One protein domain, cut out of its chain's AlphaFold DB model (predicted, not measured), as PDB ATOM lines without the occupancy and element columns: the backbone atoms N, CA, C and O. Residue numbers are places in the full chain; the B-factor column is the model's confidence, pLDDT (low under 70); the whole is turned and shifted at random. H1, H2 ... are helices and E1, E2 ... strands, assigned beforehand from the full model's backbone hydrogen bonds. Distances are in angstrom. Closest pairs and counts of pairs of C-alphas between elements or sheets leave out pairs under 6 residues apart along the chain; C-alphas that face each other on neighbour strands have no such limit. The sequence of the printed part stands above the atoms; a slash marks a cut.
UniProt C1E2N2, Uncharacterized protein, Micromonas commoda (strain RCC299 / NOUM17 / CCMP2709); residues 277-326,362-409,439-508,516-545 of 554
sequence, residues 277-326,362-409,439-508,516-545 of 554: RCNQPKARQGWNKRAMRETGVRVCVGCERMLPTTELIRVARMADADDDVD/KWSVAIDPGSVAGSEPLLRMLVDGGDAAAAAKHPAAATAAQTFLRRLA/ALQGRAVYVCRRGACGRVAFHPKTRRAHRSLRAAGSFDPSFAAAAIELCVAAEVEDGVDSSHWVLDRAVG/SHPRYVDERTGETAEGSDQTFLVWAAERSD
ATOM      1  N   ARG A 277     121.161 163.303 180.513       47.84
ATOM      2  CA  ARG A 277     122.392 164.024 180.117       47.84
ATOM      3  C   ARG A 277     123.257 163.270 179.091       47.84
ATOM      4  O   ARG A 277     124.026 163.896 178.375       47.84
ATOM      5  N   CYS A 278     123.146 161.940 178.999       45.19
ATOM      6  CA  CYS A 278     123.798 161.145 177.952       45.19
ATOM      7  C   CYS A 278     123.137 161.266 176.563       45.19
ATOM      8  O   CYS A 278     123.826 161.051 175.565       45.19
ATOM      9  N   ASN A 279     121.852 161.632 176.519       39.38
ATOM     10  CA  ASN A 279     121.016 161.812 175.329       39.38
ATOM     11  C   ASN A 279     120.723 163.280 174.989       39.38
ATOM     12  O   ASN A 279     120.337 163.565 173.853       39.38
ATOM     13  N   GLN A 280     120.974 164.214 175.911       46.41
ATOM     14  CA  GLN A 280     121.163 165.608 175.533       46.41
ATOM     15  C   GLN A 280     122.293 165.692 174.501       46.41
ATOM     16  O   GLN A 280     123.242 164.896 174.572       46.41
ATOM     17  N   PRO A 281     122.211 166.607 173.518       49.12
ATOM     18  CA  PRO A 281     123.341 166.866 172.649       49.12
ATOM     19  C   PRO A 281     124.501 167.274 173.556       49.12
ATOM     20  O   PRO A 281     124.539 168.383 174.076       49.12
ATOM     21  N   LYS A 282     125.425 166.336 173.812       52.69
ATOM     22  CA  LYS A 282     126.723 166.647 174.411       52.69
ATOM     23  C   LYS A 282     127.244 167.854 173.629       52.69
ATOM     24  O   LYS A 282     127.085 167.842 172.408       52.69
ATOM     25  N   ALA A 283     127.807 168.863 174.294       45.84
ATOM     26  CA  ALA A 283     128.509 169.953 173.623       45.84
ATOM     27  C   ALA A 283     129.660 169.324 172.824       45.84
ATOM     28  O   ALA A 283     130.744 169.052 173.331       45.84
ATOM     29  N   ARG A 284     129.344 168.903 171.604       55.53
ATOM     30  CA  ARG A 284     130.160 168.058 170.752       55.53
ATOM     31  C   ARG A 284     130.971 169.034 169.927       55.53
ATOM     32  O   ARG A 284     130.583 169.328 168.809       55.53
ATOM     33  N   GLN A 285     132.034 169.580 170.518       57.38
ATOM     34  CA  GLN A 285     132.987 170.462 169.830       57.38
ATOM     35  C   GLN A 285     132.291 171.581 169.019       57.38
ATOM     36  O   GLN A 285     132.577 171.751 167.844       57.38
ATOM     37  N   GLY A 286     131.302 172.270 169.608       61.22
ATOM     38  CA  GLY A 286     130.577 173.361 168.934       61.22
ATOM     39  C   GLY A 286     129.446 172.949 167.975       61.22
ATOM     40  O   GLY A 286     128.707 173.813 167.512       61.22
ATOM     41  N   TRP A 287     129.219 171.651 167.733       64.19
ATOM     42  CA  TRP A 287     128.171 171.174 166.822       64.19
ATOM     43  C   TRP A 287     126.853 170.836 167.531       64.19
ATOM     44  O   TRP A 287     126.800 170.006 168.445       64.19
ATOM     45  N   ASN A 288     125.746 171.405 167.045       69.69
ATOM     46  CA  ASN A 288     124.397 170.993 167.434       69.69
ATOM     47  C   ASN A 288     123.890 169.825 166.548       69.69
ATOM     48  O   ASN A 288     124.392 169.579 165.452       69.69
ATOM     49  N   LYS A 289     122.879 169.068 167.007       71.69
ATOM     50  CA  LYS A 289     122.379 167.867 166.294       71.69
ATOM     51  C   LYS A 289     121.824 168.178 164.897       71.69
ATOM     52  O   LYS A 289     121.865 167.307 164.029       71.69
ATOM     53  N   ARG A 290     121.270 169.377 164.702       73.69
ATOM     54  CA  ARG A 290     120.717 169.830 163.422       73.69
ATOM     55  C   ARG A 290     121.848 170.095 162.429       73.69
ATOM     56  O   ARG A 290     121.880 169.439 161.395       73.69
ATOM     57  N   ALA A 291     122.824 170.909 162.818       70.19
ATOM     58  CA  ALA A 291     124.048 171.178 162.079       70.19
ATOM     59  C   ALA A 291     124.773 169.873 161.728       70.19
ATOM     60  O   ALA A 291     125.053 169.643 160.563       70.19
ATOM     61  N   MET A 292     124.941 168.940 162.678       74.81
ATOM     62  CA  MET A 292     125.543 167.628 162.388       74.81
ATOM     63  C   MET A 292     124.819 166.844 161.279       74.81
ATOM     64  O   MET A 292     125.466 166.106 160.536       74.81
ATOM     65  N   ARG A 293     123.484 166.942 161.189       78.12
ATOM     66  CA  ARG A 293     122.696 166.279 160.135       78.12
ATOM     67  C   ARG A 293     122.799 167.016 158.805       78.12
ATOM     68  O   ARG A 293     122.893 166.354 157.781       78.12
ATOM     69  N   GLU A 294     122.781 168.344 158.840       77.88
ATOM     70  CA  GLU A 294     122.843 169.207 157.657       77.88
ATOM     71  C   GLU A 294     124.218 169.146 156.978       77.88
ATOM     72  O   GLU A 294     124.291 168.953 155.769       77.88
ATOM     73  N   THR A 295     125.310 169.229 157.744       78.25
ATOM     74  CA  THR A 295     126.690 169.196 157.221       78.25
ATOM     75  C   THR A 295     127.287 167.788 157.161       78.25
ATOM     76  O   THR A 295     128.393 167.596 156.657       78.25
ATOM     77  N   GLY A 296     126.570 166.781 157.669       83.50
ATOM     78  CA  GLY A 296     127.019 165.391 157.641       83.50
ATOM     79  C   GLY A 296     128.246 165.129 158.516       83.50
ATOM     80  O   GLY A 296     129.119 164.371 158.127       83.50
ATOM     81  N   VAL A 297     128.335 165.714 159.707       84.50
ATOM     82  CA  VAL A 297     129.536 165.617 160.560       84.50
ATOM     83  C   VAL A 297     129.841 164.176 160.987       84.50
ATOM     84  O   VAL A 297     128.946 163.404 161.358       84.50
ATOM     85  N   ARG A 298     131.126 163.805 160.954       87.81
ATOM     86  CA  ARG A 298     131.663 162.508 161.402       87.81
ATOM     87  C   ARG A 298     132.935 162.706 162.222       87.81
ATOM     88  O   ARG A 298     133.517 163.783 162.232       87.81
ATOM     89  N   VAL A 299     133.341 161.661 162.943       87.62
ATOM     90  CA  VAL A 299     134.532 161.681 163.804       87.62
ATOM     91  C   VAL A 299     135.719 161.089 163.053       87.62
ATOM     92  O   VAL A 299     135.630 159.967 162.552       87.62
ATOM     93  N   CYS A 300     136.831 161.818 163.016       87.81
ATOM     94  CA  CYS A 300     138.101 161.324 162.497       87.81
ATOM     95  C   CYS A 300     138.714 160.277 163.445       87.81
ATOM     96  O   CYS A 300     138.857 160.521 164.639       87.81
ATOM     97  N   VAL A 301     139.150 159.128 162.929       90.00
ATOM     98  CA  VAL A 301     139.802 158.068 163.729       90.00
ATOM     99  C   VAL A 301     141.252 158.405 164.115       90.00
ATOM    100  O   VAL A 301     141.789 157.842 165.072       90.00
ATOM    101  N   GLY A 302     141.894 159.327 163.395       86.31
ATOM    102  CA  GLY A 302     143.236 159.817 163.721       86.31
ATOM    103  C   GLY A 302     143.217 160.749 164.933       86.31
ATOM    104  O   GLY A 302     143.804 160.435 165.970       86.31
ATOM    105  N   CYS A 303     142.492 161.862 164.803       81.19
ATOM    106  CA  CYS A 303     142.503 162.972 165.756       81.19
ATOM    107  C   CYS A 303     141.247 163.102 166.626       81.19
ATOM    108  O   CYS A 303     141.177 164.002 167.452       81.19
ATOM    109  N   GLU A 304     140.236 162.249 166.438       82.25
ATOM    110  CA  GLU A 304     138.986 162.241 167.222       82.25
ATOM    111  C   GLU A 304     138.156 163.543 167.121       82.25
ATOM    112  O   GLU A 304     137.173 163.729 167.845       82.25
ATOM    113  N   ARG A 305     138.504 164.433 166.180       77.38
ATOM    114  CA  ARG A 305     137.741 165.647 165.856       77.38
ATOM    115  C   ARG A 305     136.494 165.324 165.042       77.38
ATOM    116  O   ARG A 305     136.488 164.403 164.223       77.38
ATOM    117  N   MET A 306     135.450 166.113 165.264       78.56
ATOM    118  CA  MET A 306     134.222 166.130 164.484       78.56
ATOM    119  C   MET A 306     134.354 167.138 163.350       78.56
ATOM    120  O   MET A 306     134.449 168.335 163.596       78.56
ATOM    121  N   LEU A 307     134.354 166.635 162.118       79.81
ATOM    122  CA  LEU A 307     134.493 167.432 160.903       79.81
ATOM    123  C   LEU A 307     133.346 167.112 159.930       79.81
ATOM    124  O   LEU A 307     132.789 166.003 159.989       79.81
ATOM    125  N   PRO A 308     132.964 168.049 159.046       85.94
ATOM    126  CA  PRO A 308     132.067 167.766 157.929       85.94
ATOM    127  C   PRO A 308     132.586 166.598 157.082       85.94
ATOM    128  O   PRO A 308     133.791 166.444 156.893       85.94
ATOM    129  N   THR A 309     131.694 165.783 156.512       86.38
ATOM    130  CA  THR A 309     132.106 164.668 155.633       86.38
ATOM    131  C   THR A 309     132.901 165.103 154.406       86.38
ATOM    132  O   THR A 309     133.587 164.273 153.829       86.38
ATOM    133  N   THR A 310     132.815 166.371 154.005       84.00
ATOM    134  CA  THR A 310     133.584 166.944 152.890       84.00
ATOM    135  C   THR A 310     135.072 167.113 153.206       84.00
ATOM    136  O   THR A 310     135.884 167.148 152.293       84.00
ATOM    137  N   GLU A 311     135.437 167.190 154.489       86.50
ATOM    138  CA  GLU A 311     136.826 167.312 154.966       86.50
ATOM    139  C   GLU A 311     137.414 165.956 155.400       86.50
ATOM    140  O   GLU A 311     138.508 165.872 155.971       86.50
ATOM    141  N   LEU A 312     136.663 164.876 155.181       91.31
ATOM    142  CA  LEU A 312     136.981 163.542 155.662       91.31
ATOM    143  C   LEU A 312     137.048 162.555 154.500       91.31
ATOM    144  O   LEU A 312     136.102 162.400 153.733       91.31
ATOM    145  N   ILE A 313     138.132 161.795 154.457       94.25
ATOM    146  CA  ILE A 313     138.281 160.634 153.592       94.25
ATOM    147  C   ILE A 313     137.548 159.466 154.251       94.25
ATOM    148  O   ILE A 313     137.787 159.127 155.419       94.25
ATOM    149  N   ARG A 314     136.615 158.859 153.514       94.19
ATOM    150  CA  ARG A 314     135.840 157.706 153.979       94.19
ATOM    151  C   ARG A 314     136.579 156.426 153.614       94.19
ATOM    152  O   ARG A 314     136.946 156.218 152.465       94.19
ATOM    153  N   VAL A 315     136.733 155.543 154.594       94.19
ATOM    154  CA  VAL A 315     137.354 154.228 154.429       94.19
ATOM    155  C   VAL A 315     136.347 153.163 154.817       94.19
ATOM    156  O   VAL A 315     135.815 153.190 155.928       94.19
ATOM    157  N   ALA A 316     136.066 152.246 153.902       92.50
ATOM    158  CA  ALA A 316     135.057 151.213 154.061       92.50
ATOM    159  C   ALA A 316     135.700 149.831 154.184       92.50
ATOM    160  O   ALA A 316     136.738 149.546 153.587       92.50
ATOM    161  N   ARG A 317     135.063 148.973 154.978       91.25
ATOM    162  CA  ARG A 317     135.321 147.537 154.990       91.25
ATOM    163  C   ARG A 317     134.431 146.880 153.944       91.25
ATOM    164  O   ARG A 317     133.215 147.052 154.007       91.25
ATOM    165  N   MET A 318     135.048 146.105 153.066       87.31
ATOM    166  CA  MET A 318     134.404 145.399 151.966       87.31
ATOM    167  C   MET A 318     134.480 143.892 152.213       87.31
ATOM    168  O   MET A 318     135.470 143.405 152.768       87.31
ATOM    169  N   ALA A 319     133.414 143.172 151.870       81.94
ATOM    170  CA  ALA A 319     133.452 141.715 151.797       81.94
ATOM    171  C   ALA A 319     134.225 141.321 150.533       81.94
ATOM    172  O   ALA A 319     134.023 141.937 149.486       81.94
ATOM    173  N   ASP A 320     135.122 140.342 150.641       75.12
ATOM    174  CA  ASP A 320     135.788 139.796 149.463       75.12
ATOM    175  C   ASP A 320     134.799 138.862 148.745       75.12
ATOM    176  O   ASP A 320     134.252 137.946 149.356       75.12
ATOM    177  N   ALA A 321     134.549 139.118 147.456       58.72
ATOM    178  CA  ALA A 321     133.503 138.450 146.672       58.72
ATOM    179  C   ALA A 321     133.671 136.920 146.554       58.72
ATOM    180  O   ALA A 321     132.713 136.228 146.219       58.72
ATOM    181  N   ASP A 322     134.857 136.389 146.864       52.28
ATOM    182  CA  ASP A 322     135.155 134.954 146.794       52.28
ATOM    183  C   ASP A 322     134.480 134.125 147.910       52.28
ATOM    184  O   ASP A 322     134.489 132.900 147.834       52.28
ATOM    185  N   ASP A 323     133.886 134.761 148.932       48.62
ATOM    186  CA  ASP A 323     133.206 134.084 150.054       48.62
ATOM    187  C   ASP A 323     131.658 134.231 150.030       48.62
ATOM    188  O   ASP A 323     130.993 133.708 150.927       48.62
ATOM    189  N   ASP A 324     131.073 134.935 149.046       47.06
ATOM    190  CA  ASP A 324     129.624 135.248 148.986       47.06
ATOM    191  C   ASP A 324     128.842 134.441 147.926       47.06
ATOM    192  O   ASP A 324     127.679 134.736 147.640       47.06
ATOM    193  N   VAL A 325     129.456 133.404 147.357       43.94
ATOM    194  CA  VAL A 325     128.761 132.400 146.545       43.94
ATOM    195  C   VAL A 325     128.809 131.068 147.275       43.94
ATOM    196  O   VAL A 325     129.828 130.379 147.283       43.94
ATOM    197  N   ASP A 326     127.681 130.690 147.876       43.78
ATOM    198  CA  ASP A 326     127.448 129.293 148.235       43.78
ATOM    199  C   ASP A 326     127.594 128.434 146.963       43.78
ATOM    200  O   ASP A 326     127.430 128.937 145.848       43.78
ATOM    201  N   LYS A 362     136.904 136.613 154.638       73.62
ATOM    202  CA  LYS A 362     137.993 137.563 154.429       73.62
ATOM    203  C   LYS A 362     137.374 138.922 154.113       73.62
ATOM    204  O   LYS A 362     136.350 139.032 153.449       73.62
ATOM    205  N   TRP A 363     137.925 139.953 154.739       83.88
ATOM    206  CA  TRP A 363     137.438 141.318 154.587       83.88
ATOM    207  C   TRP A 363     138.588 142.182 154.128       83.88
ATOM    208  O   TRP A 363     139.606 142.249 154.822       83.88
ATOM    209  N   SER A 364     138.390 142.915 153.048       86.94
ATOM    210  CA  SER A 364     139.317 143.940 152.595       86.94
ATOM    211  C   SER A 364     138.895 145.322 153.094       86.94
ATOM    212  O   SER A 364     137.791 145.547 153.605       86.94
ATOM    213  N   VAL A 365     139.827 146.268 153.017       90.94
ATOM    214  CA  VAL A 365     139.603 147.672 153.353       90.94
ATOM    215  C   VAL A 365     139.954 148.495 152.122       90.94
ATOM    216  O   VAL A 365     140.989 148.261 151.506       90.94
ATOM    217  N   ALA A 366     139.088 149.439 151.763       92.62
ATOM    218  CA  ALA A 366     139.288 150.320 150.620       92.62
ATOM    219  C   ALA A 366     138.847 151.752 150.946       92.62
ATOM    220  O   ALA A 366     137.947 151.982 151.762       92.62
ATOM    221  N   ILE A 367     139.481 152.726 150.301       93.75
ATOM    222  CA  ILE A 367     139.047 154.121 150.328       93.75
ATOM    223  C   ILE A 367     137.848 154.279 149.400       93.75
ATOM    224  O   ILE A 367     137.843 153.773 148.283       93.75
ATOM    225  N   ASP A 368     136.827 154.987 149.874       93.12
ATOM    226  CA  ASP A 368     135.656 155.336 149.081       93.12
ATOM    227  C   ASP A 368     135.967 156.560 148.203       93.12
ATOM    228  O   ASP A 368     136.089 157.674 148.739       93.12
ATOM    229  N   PRO A 369     136.046 156.406 146.867       91.19
ATOM    230  CA  PRO A 369     136.354 157.514 145.965       91.19
ATOM    231  C   PRO A 369     135.299 158.623 146.013       91.19
ATOM    232  O   PRO A 369     135.594 159.775 145.702       91.19
ATOM    233  N   GLY A 370     134.079 158.318 146.478       88.12
ATOM    234  CA  GLY A 370     133.035 159.310 146.716       88.12
ATOM    235  C   GLY A 370     133.440 160.398 147.717       88.12
ATOM    236  O   GLY A 370     132.920 161.510 147.643       88.12
ATOM    237  N   SER A 371     134.384 160.113 148.622       90.38
ATOM    238  CA  SER A 371     134.906 161.103 149.577       90.38
ATOM    239  C   SER A 371     135.890 162.107 148.970       90.38
ATOM    240  O   SER A 371     136.061 163.187 149.523       90.38
ATOM    241  N   VAL A 372     136.467 161.796 147.806       90.31
ATOM    242  CA  VAL A 372     137.374 162.683 147.056       90.31
ATOM    243  C   VAL A 372     136.805 163.075 145.689       90.31
ATOM    244  O   VAL A 372     137.503 163.642 144.860       90.31
ATOM    245  N   ALA A 373     135.513 162.829 145.450       85.81
ATOM    246  CA  ALA A 373     134.880 163.001 144.142       85.81
ATOM    247  C   ALA A 373     134.915 164.438 143.580       85.81
ATOM    248  O   ALA A 373     134.654 164.633 142.396       85.81
ATOM    249  N   GLY A 374     135.187 165.439 144.423       84.44
ATOM    250  CA  GLY A 374     135.348 166.836 144.011       84.44
ATOM    251  C   GLY A 374     136.753 167.195 143.515       84.44
ATOM    252  O   GLY A 374     136.925 168.295 143.006       84.44
ATOM    253  N   SER A 375     137.729 166.294 143.657       88.00
ATOM    254  CA  SER A 375     139.136 166.531 143.338       88.00
ATOM    255  C   SER A 375     139.615 165.541 142.281       88.00
ATOM    256  O   SER A 375     139.837 164.357 142.545       88.00
ATOM    257  N   GLU A 376     139.769 166.035 141.052       90.38
ATOM    258  CA  GLU A 376     140.353 165.265 139.956       90.38
ATOM    259  C   GLU A 376     141.762 164.712 140.270       90.38
ATOM    260  O   GLU A 376     141.974 163.524 140.007       90.38
ATOM    261  N   PRO A 377     142.719 165.473 140.853       91.06
ATOM    262  CA  PRO A 377     144.047 164.929 141.144       91.06
ATOM    263  C   PRO A 377     143.999 163.777 142.157       91.06
ATOM    264  O   PRO A 377     144.647 162.756 141.933       91.06
ATOM    265  N   LEU A 378     143.178 163.875 143.208       92.25
ATOM    266  CA  LEU A 378     143.042 162.796 144.195       92.25
ATOM    267  C   LEU A 378     142.369 161.550 143.617       92.25
ATOM    268  O   LEU A 378     142.743 160.427 143.950       92.25
ATOM    269  N   LEU A 379     141.385 161.726 142.735       91.00
ATOM    270  CA  LEU A 379     140.755 160.599 142.054       91.00
ATOM    271  C   LEU A 379     141.729 159.870 141.119       91.00
ATOM    272  O   LEU A 379     141.673 158.645 141.045       91.00
ATOM    273  N   ARG A 380     142.632 160.589 140.433       92.12
ATOM    274  CA  ARG A 380     143.659 159.973 139.571       92.12
ATOM    275  C   ARG A 380     144.631 159.102 140.362       92.12
ATOM    276  O   ARG A 380     145.012 158.049 139.867       92.12
ATOM    277  N   MET A 381     144.963 159.482 141.597       93.12
ATOM    278  CA  MET A 381     145.802 158.653 142.470       93.12
ATOM    279  C   MET A 381     145.158 157.305 142.821       93.12
ATOM    280  O   MET A 381     145.883 156.362 143.110       93.12
ATOM    281  N   LEU A 382     143.822 157.206 142.823       91.12
ATOM    282  CA  LEU A 382     143.086 155.992 143.209       91.12
ATOM    283  C   LEU A 382     142.805 155.031 142.047       91.12
ATOM    284  O   LEU A 382     142.294 153.940 142.283       91.12
ATOM    285  N   VAL A 383     143.077 155.428 140.806       89.12
ATOM    286  CA  VAL A 383     142.897 154.561 139.635       89.12
ATOM    287  C   VAL A 383     144.178 153.774 139.365       89.12
ATOM    288  O   VAL A 383     145.254 154.155 139.820       89.12
ATOM    289  N   ASP A 384     144.058 152.652 138.654       82.31
ATOM    290  CA  ASP A 384     145.176 151.781 138.292       82.31
ATOM    291  C   ASP A 384     146.356 152.574 137.707       82.31
ATOM    292  O   ASP A 384     146.192 153.371 136.782       82.31
ATOM    293  N   GLY A 385     147.548 152.352 138.267       79.81
ATOM    294  CA  GLY A 385     148.773 153.075 137.908       79.81
ATOM    295  C   GLY A 385     148.983 154.407 138.640       79.81
ATOM    296  O   GLY A 385     150.044 155.001 138.483       79.81
ATOM    297  N   GLY A 386     148.019 154.866 139.443       83.50
ATOM    298  CA  GLY A 386     148.183 156.006 140.343       83.50
ATOM    299  C   GLY A 386     148.937 155.647 141.627       83.50
ATOM    300  O   GLY A 386     148.904 154.502 142.083       83.50
ATOM    301  N   ASP A 387     149.575 156.647 142.240       83.62
ATOM    302  CA  ASP A 387     150.430 156.466 143.426       83.62
ATOM    303  C   ASP A 387     149.687 155.805 144.603       83.62
ATOM    304  O   ASP A 387     150.238 154.972 145.317       83.62
ATOM    305  N   ALA A 388     148.385 156.082 144.746       87.50
ATOM    306  CA  ALA A 388     147.539 155.519 145.795       87.50
ATOM    307  C   ALA A 388     146.609 154.386 145.309       87.50
ATOM    308  O   ALA A 388     145.622 154.079 145.986       87.50
ATOM    309  N   ALA A 389     146.896 153.729 144.177       86.69
ATOM    310  CA  ALA A 389     146.020 152.699 143.602       86.69
ATOM    311  C   ALA A 389     145.750 151.538 144.580       86.69
ATOM    312  O   ALA A 389     144.634 151.022 144.665       86.69
ATOM    313  N   ALA A 390     146.738 151.179 145.412       87.81
ATOM    314  CA  ALA A 390     146.578 150.154 146.447       87.81
ATOM    315  C   ALA A 390     145.498 150.508 147.491       87.81
ATOM    316  O   ALA A 390     144.911 149.609 148.097       87.81
ATOM    317  N   ALA A 391     145.170 151.792 147.675       87.62
ATOM    318  CA  ALA A 391     144.095 152.228 148.561       87.62
ATOM    319  C   ALA A 391     142.688 151.938 148.000       87.62
ATOM    320  O   ALA A 391     141.719 151.884 148.761       87.62
ATOM    321  N   ALA A 392     142.572 151.712 146.689       85.81
ATOM    322  CA  ALA A 392     141.339 151.362 145.985       85.81
ATOM    323  C   ALA A 392     141.384 149.946 145.375       85.81
ATOM    324  O   ALA A 392     140.598 149.638 144.485       85.81
ATOM    325  N   LYS A 393     142.253 149.065 145.895       83.88
ATOM    326  CA  LYS A 393     142.491 147.698 145.392       83.88
ATOM    327  C   LYS A 393     141.227 146.842 145.226       83.88
ATOM    328  O   LYS A 393     141.209 145.923 144.415       83.88
ATOM    329  N   HIS A 394     140.171 147.113 145.994       87.38
ATOM    330  CA  HIS A 394     138.898 146.409 145.848       87.38
ATOM    331  C   HIS A 394     138.200 146.807 144.527       87.38
ATOM    332  O   HIS A 394     138.027 148.005 144.284       87.38
ATOM    333  N   PRO A 395     137.692 145.861 143.709       84.38
ATOM    334  CA  PRO A 395     137.166 146.146 142.367       84.38
ATOM    335  C   PRO A 395     136.032 147.179 142.360       84.38
ATOM    336  O   PRO A 395     135.964 148.033 141.474       84.38
ATOM    337  N   ALA A 396     135.167 147.171 143.382       86.19
ATOM    338  CA  ALA A 396     134.113 148.178 143.522       86.19
ATOM    339  C   ALA A 396     134.666 149.598 143.759       86.19
ATOM    340  O   ALA A 396     134.093 150.568 143.266       86.19
ATOM    341  N   ALA A 397     135.778 149.729 144.492       87.25
ATOM    342  CA  ALA A 397     136.424 151.014 144.745       87.25
ATOM    343  C   ALA A 397     137.128 151.524 143.481       87.25
ATOM    344  O   ALA A 397     136.883 152.657 143.073       87.25
ATOM    345  N   ALA A 398     137.898 150.671 142.800       86.62
ATOM    346  CA  ALA A 398     138.530 151.006 141.524       86.62
ATOM    347  C   ALA A 398     137.498 151.443 140.462       86.62
ATOM    348  O   ALA A 398     137.621 152.511 139.856       86.62
ATOM    349  N   THR A 399     136.408 150.680 140.306       87.19
ATOM    350  CA  THR A 399     135.315 151.004 139.368       87.19
ATOM    351  C   THR A 399     134.645 152.335 139.716       87.19
ATOM    352  O   THR A 399     134.348 153.146 138.831       87.19
ATOM    353  N   ALA A 400     134.418 152.600 141.008       87.81
ATOM    354  CA  ALA A 400     133.857 153.866 141.463       87.81
ATOM    355  C   ALA A 400     134.791 155.045 141.145       87.81
ATOM    356  O   ALA A 400     134.316 156.051 140.616       87.81
ATOM    357  N   ALA A 401     136.099 154.913 141.390       87.69
ATOM    358  CA  ALA A 401     137.091 155.950 141.101       87.69
ATOM    359  C   ALA A 401     137.115 156.302 139.605       87.69
ATOM    360  O   ALA A 401     136.961 157.469 139.241       87.69
ATOM    361  N   GLN A 402     137.177 155.289 138.735       87.94
ATOM    362  CA  GLN A 402     137.110 155.476 137.281       87.94
ATOM    363  C   GLN A 402     135.801 156.147 136.844       87.94
ATOM    364  O   GLN A 402     135.799 157.030 135.985       87.94
ATOM    365  N   THR A 403     134.673 155.771 137.453       88.25
ATOM    366  CA  THR A 403     133.363 156.364 137.146       88.25
ATOM    367  C   THR A 403     133.306 157.845 137.528       88.25
ATOM    368  O   THR A 403     132.746 158.647 136.780       88.25
ATOM    369  N   PHE A 404     133.879 158.229 138.673       88.69
ATOM    370  CA  PHE A 404     133.962 159.633 139.075       88.69
ATOM    371  C   PHE A 404     134.891 160.435 138.158       88.69
ATOM    372  O   PHE A 404     134.487 161.508 137.717       88.69
ATOM    373  N   LEU A 405     136.052 159.893 137.771       87.25
ATOM    374  CA  LEU A 405     136.933 160.543 136.790       87.25
ATOM    375  C   LEU A 405     136.246 160.763 135.440       87.25
ATOM    376  O   LEU A 405     136.283 161.867 134.907       87.25
ATOM    377  N   ARG A 406     135.544 159.754 134.907       87.25
ATOM    378  CA  ARG A 406     134.793 159.889 133.644       87.25
ATOM    379  C   ARG A 406     133.698 160.956 133.706       87.25
ATOM    380  O   ARG A 406     133.370 161.535 132.680       87.25
ATOM    381  N   ARG A 407     133.118 161.208 134.885       86.00
ATOM    382  CA  ARG A 407     132.117 162.272 135.086       86.00
ATOM    383  C   ARG A 407     132.732 163.668 135.176       86.00
ATOM    384  O   ARG A 407     132.018 164.632 134.920       86.00
ATOM    385  N   LEU A 408     133.999 163.768 135.582       80.75
ATOM    386  CA  LEU A 408     134.746 165.025 135.623       80.75
ATOM    387  C   LEU A 408     135.377 165.367 134.272       80.75
ATOM    388  O   LEU A 408     135.555 166.545 133.977       80.75
ATOM    389  N   ALA A 409     135.666 164.358 133.442       75.00
ATOM    390  CA  ALA A 409     136.124 164.579 132.081       75.00
ATOM    391  C   ALA A 409     135.084 165.422 131.314       75.00
ATOM    392  O   ALA A 409     133.900 165.061 131.296       75.00
ATOM    393  N   ALA A 439     128.473 155.453 147.494       69.12
ATOM    394  CA  ALA A 439     129.308 155.230 148.653       69.12
ATOM    395  C   ALA A 439     129.482 153.720 148.792       69.12
ATOM    396  O   ALA A 439     128.490 152.988 148.779       69.12
ATOM    397  N   LEU A 440     130.725 153.262 148.939       81.81
ATOM    398  CA  LEU A 440     131.014 151.845 149.166       81.81
ATOM    399  C   LEU A 440     130.148 151.307 150.318       81.81
ATOM    400  O   LEU A 440     130.097 151.915 151.393       81.81
ATOM    401  N   GLN A 441     129.426 150.214 150.094       79.94
ATOM    402  CA  GLN A 441     128.540 149.652 151.111       79.94
ATOM    403  C   GLN A 441     129.346 148.999 152.240       79.94
ATOM    404  O   GLN A 441     130.459 148.529 152.029       79.94
ATOM    405  N   GLY A 442     128.784 149.005 153.451       78.12
ATOM    406  CA  GLY A 442     129.393 148.387 154.627       78.12
ATOM    407  C   GLY A 442     129.854 149.367 155.706       78.12
ATOM    408  O   GLY A 442     129.631 150.586 155.658       78.12
ATOM    409  N   ARG A 443     130.487 148.799 156.737       87.94
ATOM    410  CA  ARG A 443     131.007 149.548 157.884       87.94
ATOM    411  C   ARG A 443     132.126 150.472 157.423       87.94
ATOM    412  O   ARG A 443     133.067 150.028 156.773       87.94
ATOM    413  N   ALA A 444     132.048 151.740 157.814       92.06
ATOM    414  CA  ALA A 444     133.027 152.743 157.427       92.06
ATOM    415  C   ALA A 444     133.580 153.518 158.621       92.06
ATOM    416  O   ALA A 444     132.933 153.677 159.657       92.06
ATOM    417  N   VAL A 445     134.790 154.020 158.430       94.50
ATOM    418  CA  VAL A 445     135.476 154.960 159.307       94.50
ATOM    419  C   VAL A 445     135.907 156.170 158.495       94.50
ATOM    420  O   VAL A 445     135.947 156.129 157.268       94.50
ATOM    421  N   TYR A 446     136.219 157.257 159.189       94.81
ATOM    422  CA  TYR A 446     136.577 158.520 158.562       94.81
ATOM    423  C   TYR A 446     137.940 158.972 159.065       94.81
ATOM    424  O   TYR A 446     138.255 158.823 160.250       94.81
ATOM    425  N   VAL A 447     138.747 159.520 158.167       94.38
ATOM    426  CA  VAL A 447     140.064 160.083 158.468       94.38
ATOM    427  C   VAL A 447     140.113 161.486 157.883       94.38
ATOM    428  O   VAL A 447     139.622 161.714 156.784       94.38
ATOM    429  N   CYS A 448     140.642 162.446 158.635       91.00
ATOM    430  CA  CYS A 448     140.780 163.813 158.150       91.00
ATOM    431  C   CYS A 448     141.783 163.882 156.994       91.00
ATOM    432  O   CYS A 448     142.715 163.077 156.960       91.00
ATOM    433  N   ARG A 449     141.617 164.847 156.081       90.94
ATOM    434  CA  ARG A 449     142.531 165.127 154.954       90.94
ATOM    435  C   ARG A 449     143.895 165.693 155.403       90.94
ATOM    436  O   ARG A 449     144.402 166.639 154.820       90.94
ATOM    437  N   ARG A 450     144.455 165.210 156.513       91.00
ATOM    438  CA  ARG A 450     145.778 165.607 157.023       91.00
ATOM    439  C   ARG A 450     146.669 164.378 157.071       91.00
ATOM    440  O   ARG A 450     146.261 163.348 157.622       91.00
ATOM    441  N   GLY A 451     147.894 164.486 156.575       90.06
ATOM    442  CA  GLY A 451     148.898 163.431 156.623       90.06
ATOM    443  C   GLY A 451     149.147 162.935 158.048       90.06
ATOM    444  O   GLY A 451     149.236 161.726 158.265       90.06
ATOM    445  N   ALA A 452     149.144 163.825 159.049       89.88
ATOM    446  CA  ALA A 452     149.256 163.441 160.461       89.88
ATOM    447  C   ALA A 452     148.111 162.517 160.925       89.88
ATOM    448  O   ALA A 452     148.354 161.509 161.596       89.88
ATOM    449  N   CYS A 453     146.860 162.803 160.533       90.38
ATOM    450  CA  CYS A 453     145.715 161.923 160.803       90.38
ATOM    451  C   CYS A 453     145.896 160.558 160.128       90.38
ATOM    452  O   CYS A 453     145.639 159.535 160.767       90.38
ATOM    453  N   GLY A 454     146.336 160.544 158.864       92.06
ATOM    454  CA  GLY A 454     146.608 159.324 158.101       92.06
ATOM    455  C   GLY A 454     147.652 158.445 158.792       92.06
ATOM    456  O   GLY A 454     147.377 157.282 159.101       92.06
ATOM    457  N   ARG A 455     148.807 159.024 159.149       92.94
ATOM    458  CA  ARG A 455     149.893 158.330 159.863       92.94
ATOM    459  C   ARG A 455     149.414 157.708 161.173       92.94
ATOM    460  O   ARG A 455     149.741 156.560 161.458       92.94
ATOM    461  N   VAL A 456     148.581 158.409 161.949       90.81
ATOM    462  CA  VAL A 456     148.013 157.885 163.207       90.81
ATOM    463  C   VAL A 456     146.956 156.799 162.967       90.81
ATOM    464  O   VAL A 456     146.919 155.797 163.692       90.81
ATOM    465  N   ALA A 457     146.080 156.983 161.978       91.62
ATOM    466  CA  ALA A 457     144.973 156.072 161.690       91.62
ATOM    467  C   ALA A 457     145.454 154.719 161.135       91.62
ATOM    468  O   ALA A 457     144.912 153.673 161.522       91.62
ATOM    469  N   PHE A 458     146.481 154.743 160.281       93.31
ATOM    470  CA  PHE A 458     147.017 153.578 159.567       93.31
ATOM    471  C   PHE A 458     148.353 153.060 160.118       93.31
ATOM    472  O   PHE A 458     148.941 152.151 159.539       93.31
ATOM    473  N   HIS A 459     148.810 153.561 161.270       91.94
ATOM    474  CA  HIS A 459     150.059 153.116 161.891       91.94
ATOM    475  C   HIS A 459     150.092 151.585 162.113       91.94
ATOM    476  O   HIS A 459     149.165 151.040 162.729       91.94
ATOM    477  N   PRO A 460     151.176 150.872 161.750       88.81
ATOM    478  CA  PRO A 460     151.227 149.403 161.767       88.81
ATOM    479  C   PRO A 460     151.054 148.783 163.161       88.81
ATOM    480  O   PRO A 460     150.488 147.694 163.290       88.81
ATOM    481  N   LYS A 461     151.491 149.486 164.219       88.38
ATOM    482  CA  LYS A 461     151.326 149.037 165.618       88.38
ATOM    483  C   LYS A 461     149.914 149.261 166.166       88.38
ATOM    484  O   LYS A 461     149.416 148.445 166.932       88.38
ATOM    485  N   THR A 462     149.265 150.378 165.821       85.69
ATOM    486  CA  THR A 462     147.976 150.748 166.434       85.69
ATOM    487  C   THR A 462     146.791 150.359 165.561       85.69
ATOM    488  O   THR A 462     145.709 150.160 166.100       85.69
ATOM    489  N   ARG A 463     146.946 150.256 164.236       88.81
ATOM    490  CA  ARG A 463     145.919 149.803 163.285       88.81
ATOM    491  C   ARG A 463     144.532 150.393 163.582       88.81
ATOM    492  O   ARG A 463     143.538 149.665 163.566       88.81
ATOM    493  N   ARG A 464     144.449 151.678 163.962       89.69
ATOM    494  CA  ARG A 464     143.222 152.271 164.533       89.69
ATOM    495  C   ARG A 464     142.048 152.162 163.566       89.69
ATOM    496  O   ARG A 464     140.979 151.721 163.981       89.69
ATOM    497  N   ALA A 465     142.261 152.486 162.291       89.88
ATOM    498  CA  ALA A 465     141.238 152.357 161.255       89.88
ATOM    499  C   ALA A 465     140.742 150.905 161.125       89.88
ATOM    500  O   ALA A 465     139.548 150.643 161.252       89.88
ATOM    501  N   HIS A 466     141.663 149.947 160.994       90.31
ATOM    502  CA  HIS A 466     141.339 148.526 160.854       90.31
ATOM    503  C   HIS A 466     140.629 147.956 162.095       90.31
ATOM    504  O   HIS A 466     139.668 147.198 161.965       90.31
ATOM    505  N   ARG A 467     141.031 148.348 163.312       88.56
ATOM    506  CA  ARG A 467     140.332 147.965 164.554       88.56
ATOM    507  C   ARG A 467     138.914 148.527 164.597       88.56
ATOM    508  O   ARG A 467     137.974 147.781 164.863       88.56
ATOM    509  N   SER A 468     138.742 149.805 164.262       88.31
ATOM    510  CA  SER A 468     137.430 150.459 164.201       88.31
ATOM    511  C   SER A 468     136.508 149.855 163.136       88.31
ATOM    512  O   SER A 468     135.291 149.828 163.327       88.31
ATOM    513  N   LEU A 469     137.074 149.312 162.055       89.94
ATOM    514  CA  LEU A 469     136.361 148.570 161.012       89.94
ATOM    515  C   LEU A 469     136.082 147.100 161.369       89.94
ATOM    516  O   LEU A 469     135.308 146.449 160.670       89.94
ATOM    517  N   ARG A 470     136.653 146.573 162.464       87.12
ATOM    518  CA  ARG A 470     136.688 145.130 162.786       87.12
ATOM    519  C   ARG A 470     137.366 144.287 161.688       87.12
ATOM    520  O   ARG A 470     136.994 143.144 161.459       87.12
ATOM    521  N   ALA A 471     138.386 144.859 161.054       83.56
ATOM    522  CA  ALA A 471     139.206 144.273 159.992       83.56
ATOM    523  C   ALA A 471     140.696 144.208 160.402       83.56
ATOM    524  O   ALA A 471     141.603 144.345 159.594       83.56
ATOM    525  N   ALA A 472     140.990 144.047 161.699       71.94
ATOM    526  CA  ALA A 472     142.368 144.100 162.211       71.94
ATOM    527  C   ALA A 472     143.281 142.972 161.684       71.94
ATOM    528  O   ALA A 472     144.503 143.141 161.654       71.94
ATOM    529  N   GLY A 473     142.683 141.840 161.293       73.00
ATOM    530  CA  GLY A 473     143.371 140.687 160.710       73.00
ATOM    531  C   GLY A 473     143.706 140.828 159.221       73.00
ATOM    532  O   GLY A 473     144.480 140.021 158.728       73.00
ATOM    533  N   SER A 474     143.177 141.842 158.528       77.62
ATOM    534  CA  SER A 474     143.417 142.104 157.101       77.62
ATOM    535  C   SER A 474     144.295 143.336 156.860       77.62
ATOM    536  O   SER A 474     144.156 144.031 155.859       77.62
ATOM    537  N   PHE A 475     145.192 143.639 157.803       85.81
ATOM    538  CA  PHE A 475     146.092 144.781 157.672       85.81
ATOM    539  C   PHE A 475     147.059 144.575 156.501       85.81
ATOM    540  O   PHE A 475     147.948 143.726 156.579       85.81
ATOM    541  N   ASP A 476     146.902 145.387 155.461       88.69
ATOM    542  CA  ASP A 476     147.788 145.428 154.302       88.69
ATOM    543  C   ASP A 476     148.701 146.673 154.403       88.69
ATOM    544  O   ASP A 476     148.198 147.804 154.429       88.69
ATOM    545  N   PRO A 477     150.035 146.505 154.503       90.75
ATOM    546  CA  PRO A 477     150.961 147.632 154.570       90.75
ATOM    547  C   PRO A 477     150.956 148.479 153.290       90.75
ATOM    548  O   PRO A 477     151.169 149.684 153.382       90.75
ATOM    549  N   SER A 478     150.667 147.883 152.125       91.56
ATOM    550  CA  SER A 478     150.584 148.617 150.856       91.56
ATOM    551  C   SER A 478     149.363 149.540 150.829       91.56
ATOM    552  O   SER A 478     149.485 150.717 150.493       91.56
ATOM    553  N   PHE A 479     148.213 149.055 151.310       93.50
ATOM    554  CA  PHE A 479     147.026 149.880 151.535       93.50
ATOM    555  C   PHE A 479     147.315 151.015 152.524       93.50
ATOM    556  O   PHE A 479     146.940 152.158 152.280       93.50
ATOM    557  N   ALA A 480     147.976 150.715 153.647       93.31
ATOM    558  CA  ALA A 480     148.280 151.714 154.669       93.31
ATOM    559  C   ALA A 480     149.181 152.840 154.131       93.31
ATOM    560  O   ALA A 480     148.907 154.004 154.418       93.31
ATOM    561  N   ALA A 481     150.210 152.505 153.346       94.44
ATOM    562  CA  ALA A 481     151.083 153.479 152.694       94.44
ATOM    563  C   ALA A 481     150.307 154.350 151.690       94.44
ATOM    564  O   ALA A 481     150.272 155.567 151.852       94.44
ATOM    565  N   ALA A 482     149.571 153.729 150.763       94.75
ATOM    566  CA  ALA A 482     148.757 154.434 149.770       94.75
ATOM    567  C   ALA A 482     147.680 155.334 150.408       94.75
ATOM    568  O   ALA A 482     147.417 156.446 149.952       94.75
ATOM    569  N   ALA A 483     147.062 154.891 151.508       94.44
ATOM    570  CA  ALA A 483     146.089 155.693 152.244       94.44
ATOM    571  C   ALA A 483     146.724 156.915 152.928       94.44
ATOM    572  O   ALA A 483     146.086 157.967 153.022       94.44
ATOM    573  N   ILE A 484     147.965 156.793 153.413       95.00
ATOM    574  CA  ILE A 484     148.729 157.919 153.965       95.00
ATOM    575  C   ILE A 484     149.106 158.894 152.849       95.00
ATOM    576  O   ILE A 484     148.906 160.093 153.026       95.00
ATOM    577  N   GLU A 485     149.587 158.401 151.709       94.62
ATOM    578  CA  GLU A 485     149.933 159.222 150.542       94.62
ATOM    579  C   GLU A 485     148.729 160.007 150.021       94.62
ATOM    580  O   GLU A 485     148.836 161.211 149.800       94.62
ATOM    581  N   LEU A 486     147.548 159.382 149.947       95.06
ATOM    582  CA  LEU A 486     146.317 160.096 149.607       95.06
ATOM    583  C   LEU A 486     145.995 161.203 150.624       95.06
ATOM    584  O   LEU A 486     145.579 162.290 150.234       95.06
ATOM    585  N   CYS A 487     146.182 160.955 151.926       94.75
ATOM    586  CA  CYS A 487     145.962 161.983 152.949       94.75
ATOM    587  C   CYS A 487     146.949 163.152 152.811       94.75
ATOM    588  O   CYS A 487     146.549 164.286 153.047       94.75
ATOM    589  N   VAL A 488     148.207 162.879 152.445       94.00
ATOM    590  CA  VAL A 488     149.242 163.897 152.200       94.00
ATOM    591  C   VAL A 488     148.928 164.699 150.936       94.00
ATOM    592  O   VAL A 488     149.001 165.921 150.956       94.00
ATOM    593  N   ALA A 489     148.498 164.054 149.853       93.62
ATOM    594  CA  ALA A 489     148.085 164.764 148.645       93.62
ATOM    595  C   ALA A 489     146.838 165.631 148.884       93.62
ATOM    596  O   ALA A 489     146.766 166.772 148.432       93.62
ATOM    597  N   ALA A 490     145.868 165.114 149.645       92.44
ATOM    598  CA  ALA A 490     144.657 165.848 150.003       92.44
ATOM    599  C   ALA A 490     144.950 167.054 150.901       92.44
ATOM    600  O   ALA A 490     144.247 168.058 150.828       92.44
ATOM    601  N   GLU A 491     145.980 166.936 151.731       91.25
ATOM    602  CA  GLU A 491     146.516 168.001 152.564       91.25
ATOM    603  C   GLU A 491     147.202 169.102 151.744       91.25
ATOM    604  O   GLU A 491     146.951 170.279 151.993       91.25
ATOM    605  N   VAL A 492     147.994 168.727 150.734       90.75
ATOM    606  CA  VAL A 492     148.609 169.678 149.796       90.75
ATOM    607  C   VAL A 492     147.538 170.464 149.035       90.75
ATOM    608  O   VAL A 492     147.663 171.676 148.890       90.75
ATOM    609  N   GLU A 493     146.456 169.808 148.601       88.94
ATOM    610  CA  GLU A 493     145.313 170.486 147.966       88.94
ATOM    611  C   GLU A 493     144.609 171.469 148.921       88.94
ATOM    612  O   GLU A 493     144.158 172.528 148.490       88.94
ATOM    613  N   ASP A 494     144.552 171.149 150.217       85.69
ATOM    614  CA  ASP A 494     143.981 172.027 151.246       85.69
ATOM    615  C   ASP A 494     144.939 173.169 151.659       85.69
ATOM    616  O   ASP A 494     144.544 174.037 152.439       85.69
ATOM    617  N   GLY A 495     146.187 173.179 151.169       84.75
ATOM    618  CA  GLY A 495     147.200 174.190 151.490       84.75
ATOM    619  C   GLY A 495     147.723 174.129 152.931       84.75
ATOM    620  O   GLY A 495     148.136 175.154 153.469       84.75
ATOM    621  N   VAL A 496     147.677 172.957 153.572       84.88
ATOM    622  CA  VAL A 496     148.118 172.749 154.965       84.88
ATOM    623  C   VAL A 496     149.369 171.864 154.995       84.88
ATOM    624  O   VAL A 496     149.524 171.003 154.139       84.88
ATOM    625  N   ASP A 497     150.254 172.045 155.980       86.12
ATOM    626  CA  ASP A 497     151.382 171.135 156.237       86.12
ATOM    627  C   ASP A 497     151.358 170.608 157.683       86.12
ATOM    628  O   ASP A 497     151.610 171.336 158.641       86.12
ATOM    629  N   SER A 498     151.050 169.319 157.835       86.94
ATOM    630  CA  SER A 498     150.999 168.572 159.098       86.94
ATOM    631  C   SER A 498     152.141 167.576 159.258       86.94
ATOM    632  O   SER A 498     152.070 166.671 160.098       86.94
ATOM    633  N   SER A 499     153.204 167.689 158.457       85.31
ATOM    634  CA  SER A 499     154.386 166.820 158.545       85.31
ATOM    635  C   SER A 499     154.963 166.746 159.967       85.31
ATOM    636  O   SER A 499     155.286 165.646 160.419       85.31
ATOM    637  N   HIS A 500     154.960 167.867 160.695       82.88
ATOM    638  CA  HIS A 500     155.515 168.015 162.049       82.88
ATOM    639  C   HIS A 500     154.471 168.081 163.168       82.88
ATOM    640  O   HIS A 500     154.779 168.453 164.296       82.88
ATOM    641  N   TRP A 501     153.217 167.731 162.884       86.19
ATOM    642  CA  TRP A 501     152.177 167.778 163.906       86.19
ATOM    643  C   TRP A 501     152.211 166.533 164.787       86.19
ATOM    644  O   TRP A 501     152.035 165.407 164.309       86.19
ATOM    645  N   VAL A 502     152.305 166.745 166.096       81.44
ATOM    646  CA  VAL A 502     152.175 165.695 167.105       81.44
ATOM    647  C   VAL A 502     150.905 165.860 167.909       81.44
ATOM    648  O   VAL A 502     150.468 166.956 168.241       81.44
ATOM    649  N   LEU A 503     150.281 164.719 168.189       75.06
ATOM    650  CA  LEU A 503     149.070 164.655 168.982       75.06
ATOM    651  C   LEU A 503     149.428 164.844 170.462       75.06
ATOM    652  O   LEU A 503     149.815 163.884 171.131       75.06
ATOM    653  N   ASP A 504     149.249 166.055 170.975       71.50
ATOM    654  CA  ASP A 504     149.331 166.320 172.402       71.50
ATOM    655  C   ASP A 504     148.052 165.818 173.084       71.50
ATOM    656  O   ASP A 504     146.940 166.338 172.918       71.50
ATOM    657  N   ARG A 505     148.209 164.726 173.831       64.12
ATOM    658  CA  ARG A 505     147.225 164.255 174.800       64.12
ATOM    659  C   ARG A 505     147.794 164.605 176.156       64.12
ATOM    660  O   ARG A 505     148.676 163.878 176.599       64.12
ATOM    661  N   ALA A 506     147.262 165.656 176.784       52.00
ATOM    662  CA  ALA A 506     147.644 166.107 178.122       52.00
ATOM    663  C   ALA A 506     148.033 164.916 179.014       52.00
ATOM    664  O   ALA A 506     147.191 164.113 179.433       52.00
ATOM    665  N   VAL A 507     149.340 164.756 179.212       40.22
ATOM    666  CA  VAL A 507     149.919 163.626 179.928       40.22
ATOM    667  C   VAL A 507     149.616 163.831 181.411       40.22
ATOM    668  O   VAL A 507     150.079 164.789 182.017       40.22
ATOM    669  N   GLY A 508     148.832 162.929 182.012       41.25
ATOM    670  CA  GLY A 508     148.825 162.761 183.471       41.25
ATOM    671  C   GLY A 508     147.730 163.457 184.291       41.25
ATOM    672  O   GLY A 508     147.945 163.693 185.475       41.25
ATOM    673  N   SER A 516     139.948 168.503 177.088       48.84
ATOM    674  CA  SER A 516     140.618 167.208 176.884       48.84
ATOM    675  C   SER A 516     140.474 166.608 175.488       48.84
ATOM    676  O   SER A 516     140.592 165.394 175.313       48.84
ATOM    677  N   HIS A 517     140.216 167.435 174.476       53.88
ATOM    678  CA  HIS A 517     140.391 166.967 173.108       53.88
ATOM    679  C   HIS A 517     141.875 167.006 172.748       53.88
ATOM    680  O   HIS A 517     142.531 167.995 173.072       53.88
ATOM    681  N   PRO A 518     142.404 165.940 172.121       59.94
ATOM    682  CA  PRO A 518     143.789 165.932 171.690       59.94
ATOM    683  C   PRO A 518     144.020 167.107 170.739       59.94
ATOM    684  O   PRO A 518     143.275 167.275 169.769       59.94
ATOM    685  N   ARG A 519     145.019 167.930 171.051       68.06
ATOM    686  CA  ARG A 519     145.440 169.041 170.196       68.06
ATOM    687  C   ARG A 519     146.598 168.573 169.333       68.06
ATOM    688  O   ARG A 519     147.331 167.668 169.725       68.06
ATOM    689  N   TYR A 520     146.730 169.151 168.147       72.25
ATOM    690  CA  TYR A 520     147.976 169.012 167.413       72.25
ATOM    691  C   TYR A 520     148.874 170.170 167.805       72.25
ATOM    692  O   TYR A 520     148.457 171.323 167.746       72.25
ATOM    693  N   VAL A 521     150.078 169.834 168.235       78.94
ATOM    694  CA  VAL A 521     151.153 170.787 168.472       78.94
ATOM    695  C   VAL A 521     152.139 170.595 167.332       78.94
ATOM    696  O   VAL A 521     152.456 169.454 166.981       78.94
ATOM    697  N   ASP A 522     152.561 171.687 166.707       80.38
ATOM    698  CA  ASP A 522     153.663 171.628 165.755       80.38
ATOM    699  C   ASP A 522     154.963 171.435 166.546       80.38
ATOM    700  O   ASP A 522     155.306 172.253 167.398       80.38
ATOM    701  N   GLU A 523     155.679 170.337 166.304       83.25
ATOM    702  CA  GLU A 523     156.942 170.036 166.986       83.25
ATOM    703  C   GLU A 523     158.005 171.120 166.779       83.25
ATOM    704  O   GLU A 523     158.886 171.274 167.624       83.25
ATOM    705  N   ARG A 524     157.952 171.862 165.665       82.06
ATOM    706  CA  ARG A 524     158.951 172.887 165.345       82.06
ATOM    707  C   ARG A 524     158.761 174.150 166.173       82.06
ATOM    708  O   ARG A 524     159.745 174.744 166.606       82.06
ATOM    709  N   THR A 525     157.514 174.579 166.351       79.62
ATOM    710  CA  THR A 525     157.182 175.842 167.028       79.62
ATOM    711  C   THR A 525     156.770 175.631 168.482       79.62
ATOM    712  O   THR A 525     156.889 176.548 169.289       79.62
ATOM    713  N   GLY A 526     156.305 174.431 168.840       75.12
ATOM    714  CA  GLY A 526     155.701 174.142 170.140       75.12
ATOM    715  C   GLY A 526     154.315 174.774 170.324       75.12
ATOM    716  O   GLY A 526     153.740 174.679 171.408       75.12
ATOM    717  N   GLU A 527     153.771 175.407 169.283       76.38
ATOM    718  CA  GLU A 527     152.471 176.075 169.300       76.38
ATOM    719  C   GLU A 527     151.356 175.131 168.833       76.38
ATOM    720  O   GLU A 527     151.598 174.114 168.171       76.38
ATOM    721  N   THR A 528     150.104 175.450 169.181       70.19
ATOM    722  CA  THR A 528     148.960 174.714 168.636       70.19
ATOM    723  C   THR A 528     148.909 174.928 167.132       70.19
ATOM    724  O   THR A 528     148.896 176.054 166.644       70.19
ATOM    725  N   ALA A 529     148.895 173.831 166.381       65.75
ATOM    726  CA  ALA A 529     148.987 173.898 164.935       65.75
ATOM    727  C   ALA A 529     147.803 174.685 164.344       65.75
ATOM    728  O   ALA A 529     146.646 174.439 164.711       65.75
ATOM    729  N   GLU A 530     148.064 175.608 163.415       56.56
ATOM    730  CA  GLU A 530     147.016 176.390 162.750       56.56
ATOM    731  C   GLU A 530     146.003 175.462 162.044       56.56
ATOM    732  O   GLU A 530     146.351 174.489 161.374       56.56
ATOM    733  N   GLY A 531     144.704 175.699 162.263       54.94
ATOM    734  CA  GLY A 531     143.625 174.806 161.805       54.94
ATOM    735  C   GLY A 531     143.362 173.581 162.704       54.94
ATOM    736  O   GLY A 531     142.398 172.827 162.476       54.94
ATOM    737  N   SER A 532     144.161 173.377 163.760       51.47
ATOM    738  CA  SER A 532     143.884 172.404 164.828       51.47
ATOM    739  C   SER A 532     142.941 172.945 165.911       51.47
ATOM    740  O   SER A 532     142.123 172.181 166.437       51.47
ATOM    741  N   ASP A 533     142.972 174.259 166.152       49.25
ATOM    742  CA  ASP A 533     142.127 174.941 167.127       49.25
ATOM    743  C   ASP A 533     140.756 175.312 166.544       49.25
ATOM    744  O   ASP A 533     140.618 176.060 165.579       49.25
ATOM    745  N   GLN A 534     139.704 174.769 167.156       51.69
ATOM    746  CA  GLN A 534     138.310 175.134 166.894       51.69
ATOM    747  C   GLN A 534     137.602 175.533 168.187       51.69
ATOM    748  O   GLN A 534     136.467 175.138 168.448       51.69
ATOM    749  N   THR A 535     138.241 176.379 168.990       44.16
ATOM    750  CA  THR A 535     137.525 177.156 170.011       44.16
ATOM    751  C   THR A 535     136.395 178.013 169.412       44.16
ATOM    752  O   THR A 535     135.524 178.442 170.160       44.16
ATOM    753  N   PHE A 536     136.335 178.182 168.080       37.03
ATOM    754  CA  PHE A 536     135.399 179.086 167.401       37.03
ATOM    755  C   PHE A 536     134.428 178.458 166.385       37.03
ATOM    756  O   PHE A 536     133.603 179.183 165.835       37.03
ATOM    757  N   LEU A 537     134.420 177.138 166.151       40.28
ATOM    758  CA  LEU A 537     133.388 176.523 165.291       40.28
ATOM    759  C   LEU A 537     132.113 176.178 166.076       40.28
ATOM    760  O   LEU A 537     131.643 175.045 166.111       40.28
ATOM    761  N   VAL A 538     131.511 177.208 166.677       37.72
ATOM    762  CA  VAL A 538     130.073 177.232 166.974       37.72
ATOM    763  C   VAL A 538     129.372 177.658 165.685       37.72
ATOM    764  O   VAL A 538     128.927 178.792 165.536       37.72
ATOM    765  N   TRP A 539     129.310 176.769 164.693       40.12
ATOM    766  CA  TRP A 539     128.509 177.056 163.505       40.12
ATOM    767  C   TRP A 539     127.021 176.952 163.880       40.12
ATOM    768  O   TRP A 539     126.486 175.866 164.111       40.12
ATOM    769  N   ALA A 540     126.373 178.119 163.949       37.62
ATOM    770  CA  ALA A 540     124.929 178.337 164.049       37.62
ATOM    771  C   ALA A 540     124.239 177.923 165.369       37.62
ATOM    772  O   ALA A 540     123.281 177.146 165.370       37.62
ATOM    773  N   ALA A 541     124.647 178.524 166.490       34.75
ATOM    774  CA  ALA A 541     123.680 178.876 167.542       34.75
ATOM    775  C   ALA A 541     122.929 180.189 167.210       34.75
ATOM    776  O   ALA A 541     121.797 180.373 167.631       34.75
ATOM    777  N   GLU A 542     123.504 181.057 166.372       38.94
ATOM    778  CA  GLU A 542     122.961 182.395 166.071       38.94
ATOM    779  C   GLU A 542     121.858 182.428 164.999       38.94
ATOM    780  O   GLU A 542     121.330 183.486 164.681       38.94
ATOM    781  N   ARG A 543     121.472 181.277 164.431       35.47
ATOM    782  CA  ARG A 543     120.343 181.180 163.480       35.47
ATOM    783  C   ARG A 543     119.112 180.474 164.045       35.47
ATOM    784  O   ARG A 543     118.193 180.172 163.289       35.47
ATOM    785  N   SER A 544     119.085 180.168 165.342       35.22
ATOM    786  CA  SER A 544     117.837 179.779 165.997       35.22
ATOM    787  C   SER A 544     117.198 181.009 166.614       35.22
ATOM    788  O   SER A 544     117.713 181.532 167.596       35.22
ATOM    789  N   ASP A 545     116.081 181.413 166.022       39.31
ATOM    790  CA  ASP A 545     115.117 182.393 166.505       39.31
ATOM    791  C   ASP A 545     114.726 182.154 167.978       39.31
ATOM    792  O   ASP A 545     113.715 181.528 168.291       39.31
TER     793      ASP A 545
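AT A GLANCE: This is residues 277 to 326, 362 to 409, 439 to 508 and 516 to 545 of the 554 residues of an uncharacterized protein of Micromonas commoda (strain RCC299 / NOUM17 / CCMP2709) (UniProt C1E2N2). A small three-stranded sheet, E2 E1 E3, is covered on one face by helices H5, H6 and H7 in two layers, sheet and helices; H2, H3 and H4 cluster near its E2 edge, and the small ribbon E4 E5 sits by H5. H1 lies away from this body, and residues 523 to 545 form a long tail. The printed part has 198 residues in the order H1 E1 E2 H2 H3 H4 E3 H5 H6 H7 E4 E5; both sheets are antiparallel. The class is mixed, helices and strands, with under half of the residues in named elements. The whole is compact, with a radius of gyration of the C-alphas of 17.6 A, and spans 52 by 43 by 37 A.

HOW THE PARTS SIT: H1, residues 289 to 294, touches no helix. E1, residues 312 to 319, is the inner strand between E2, residues 363 to 367, and E3, residues 444 to 448; N 316 and O 366 are 2.9 A apart, N 313 and O 447 2.8 A, within hydrogen-bond range. H2, residues 376 to 381, touches H4, residues 395 to 408, at a shallow tilt of 27 degrees, opposite ways, closest at C-alphas 379 and 401, 6.0 A. H3, residues 389 to 392, only grazes the sheet, as does H4 with residues 395 to 401. H5, residues 451 to 457, is on the sheet. H6, residues 464 to 469, is over E1, slantwise to the strands at 45 degrees on the local plane, at a height over the sheet of 7.6 A. The hub H7, residues 477 to 493, touches H2, H3 and H5; C-alphas 451 and 488 of H5 and H7 are closest, 4.5 A. H7 is on the same face as H6. E4, residues 501 to 504, and E5, residues 519 to 522, are antiparallel; N 502 and O 521 are 2.9 A apart, within hydrogen-bond range. Every O i to N i+4 pair is within hydrogen-bond range in H1, H2, H4, H5, H6 and H7; H3 is too short for such a pair.

IN THESE COORDINATES: H1 begins at C-alpha 289, (122.379, 167.867, 166.294). From first to last C-alpha E1 measures 22.4 A, H4 20.2 A and H7 24.5 A. E5 ends at C-alpha 522, (153.663, 171.628, 165.755).

THE WHOLE: C-alphas 326 and 525, the two farthest apart, are 58.3 A apart. The printed part has three cuts: across the first, with 35 residues not printed, C-alphas 326 and 362 are 14.8 A apart; across the second, with 29 not printed, C-alphas 409 and 439 are 20.2 A apart; across the third, with 7 not printed, C-alphas 508 and 516 are 11.4 A apart. The link H1 to E1 is long. The mean pLDDT of the printed part is 78.2; 44 residues are under 70, among them 277 to 288 and 529 to 545.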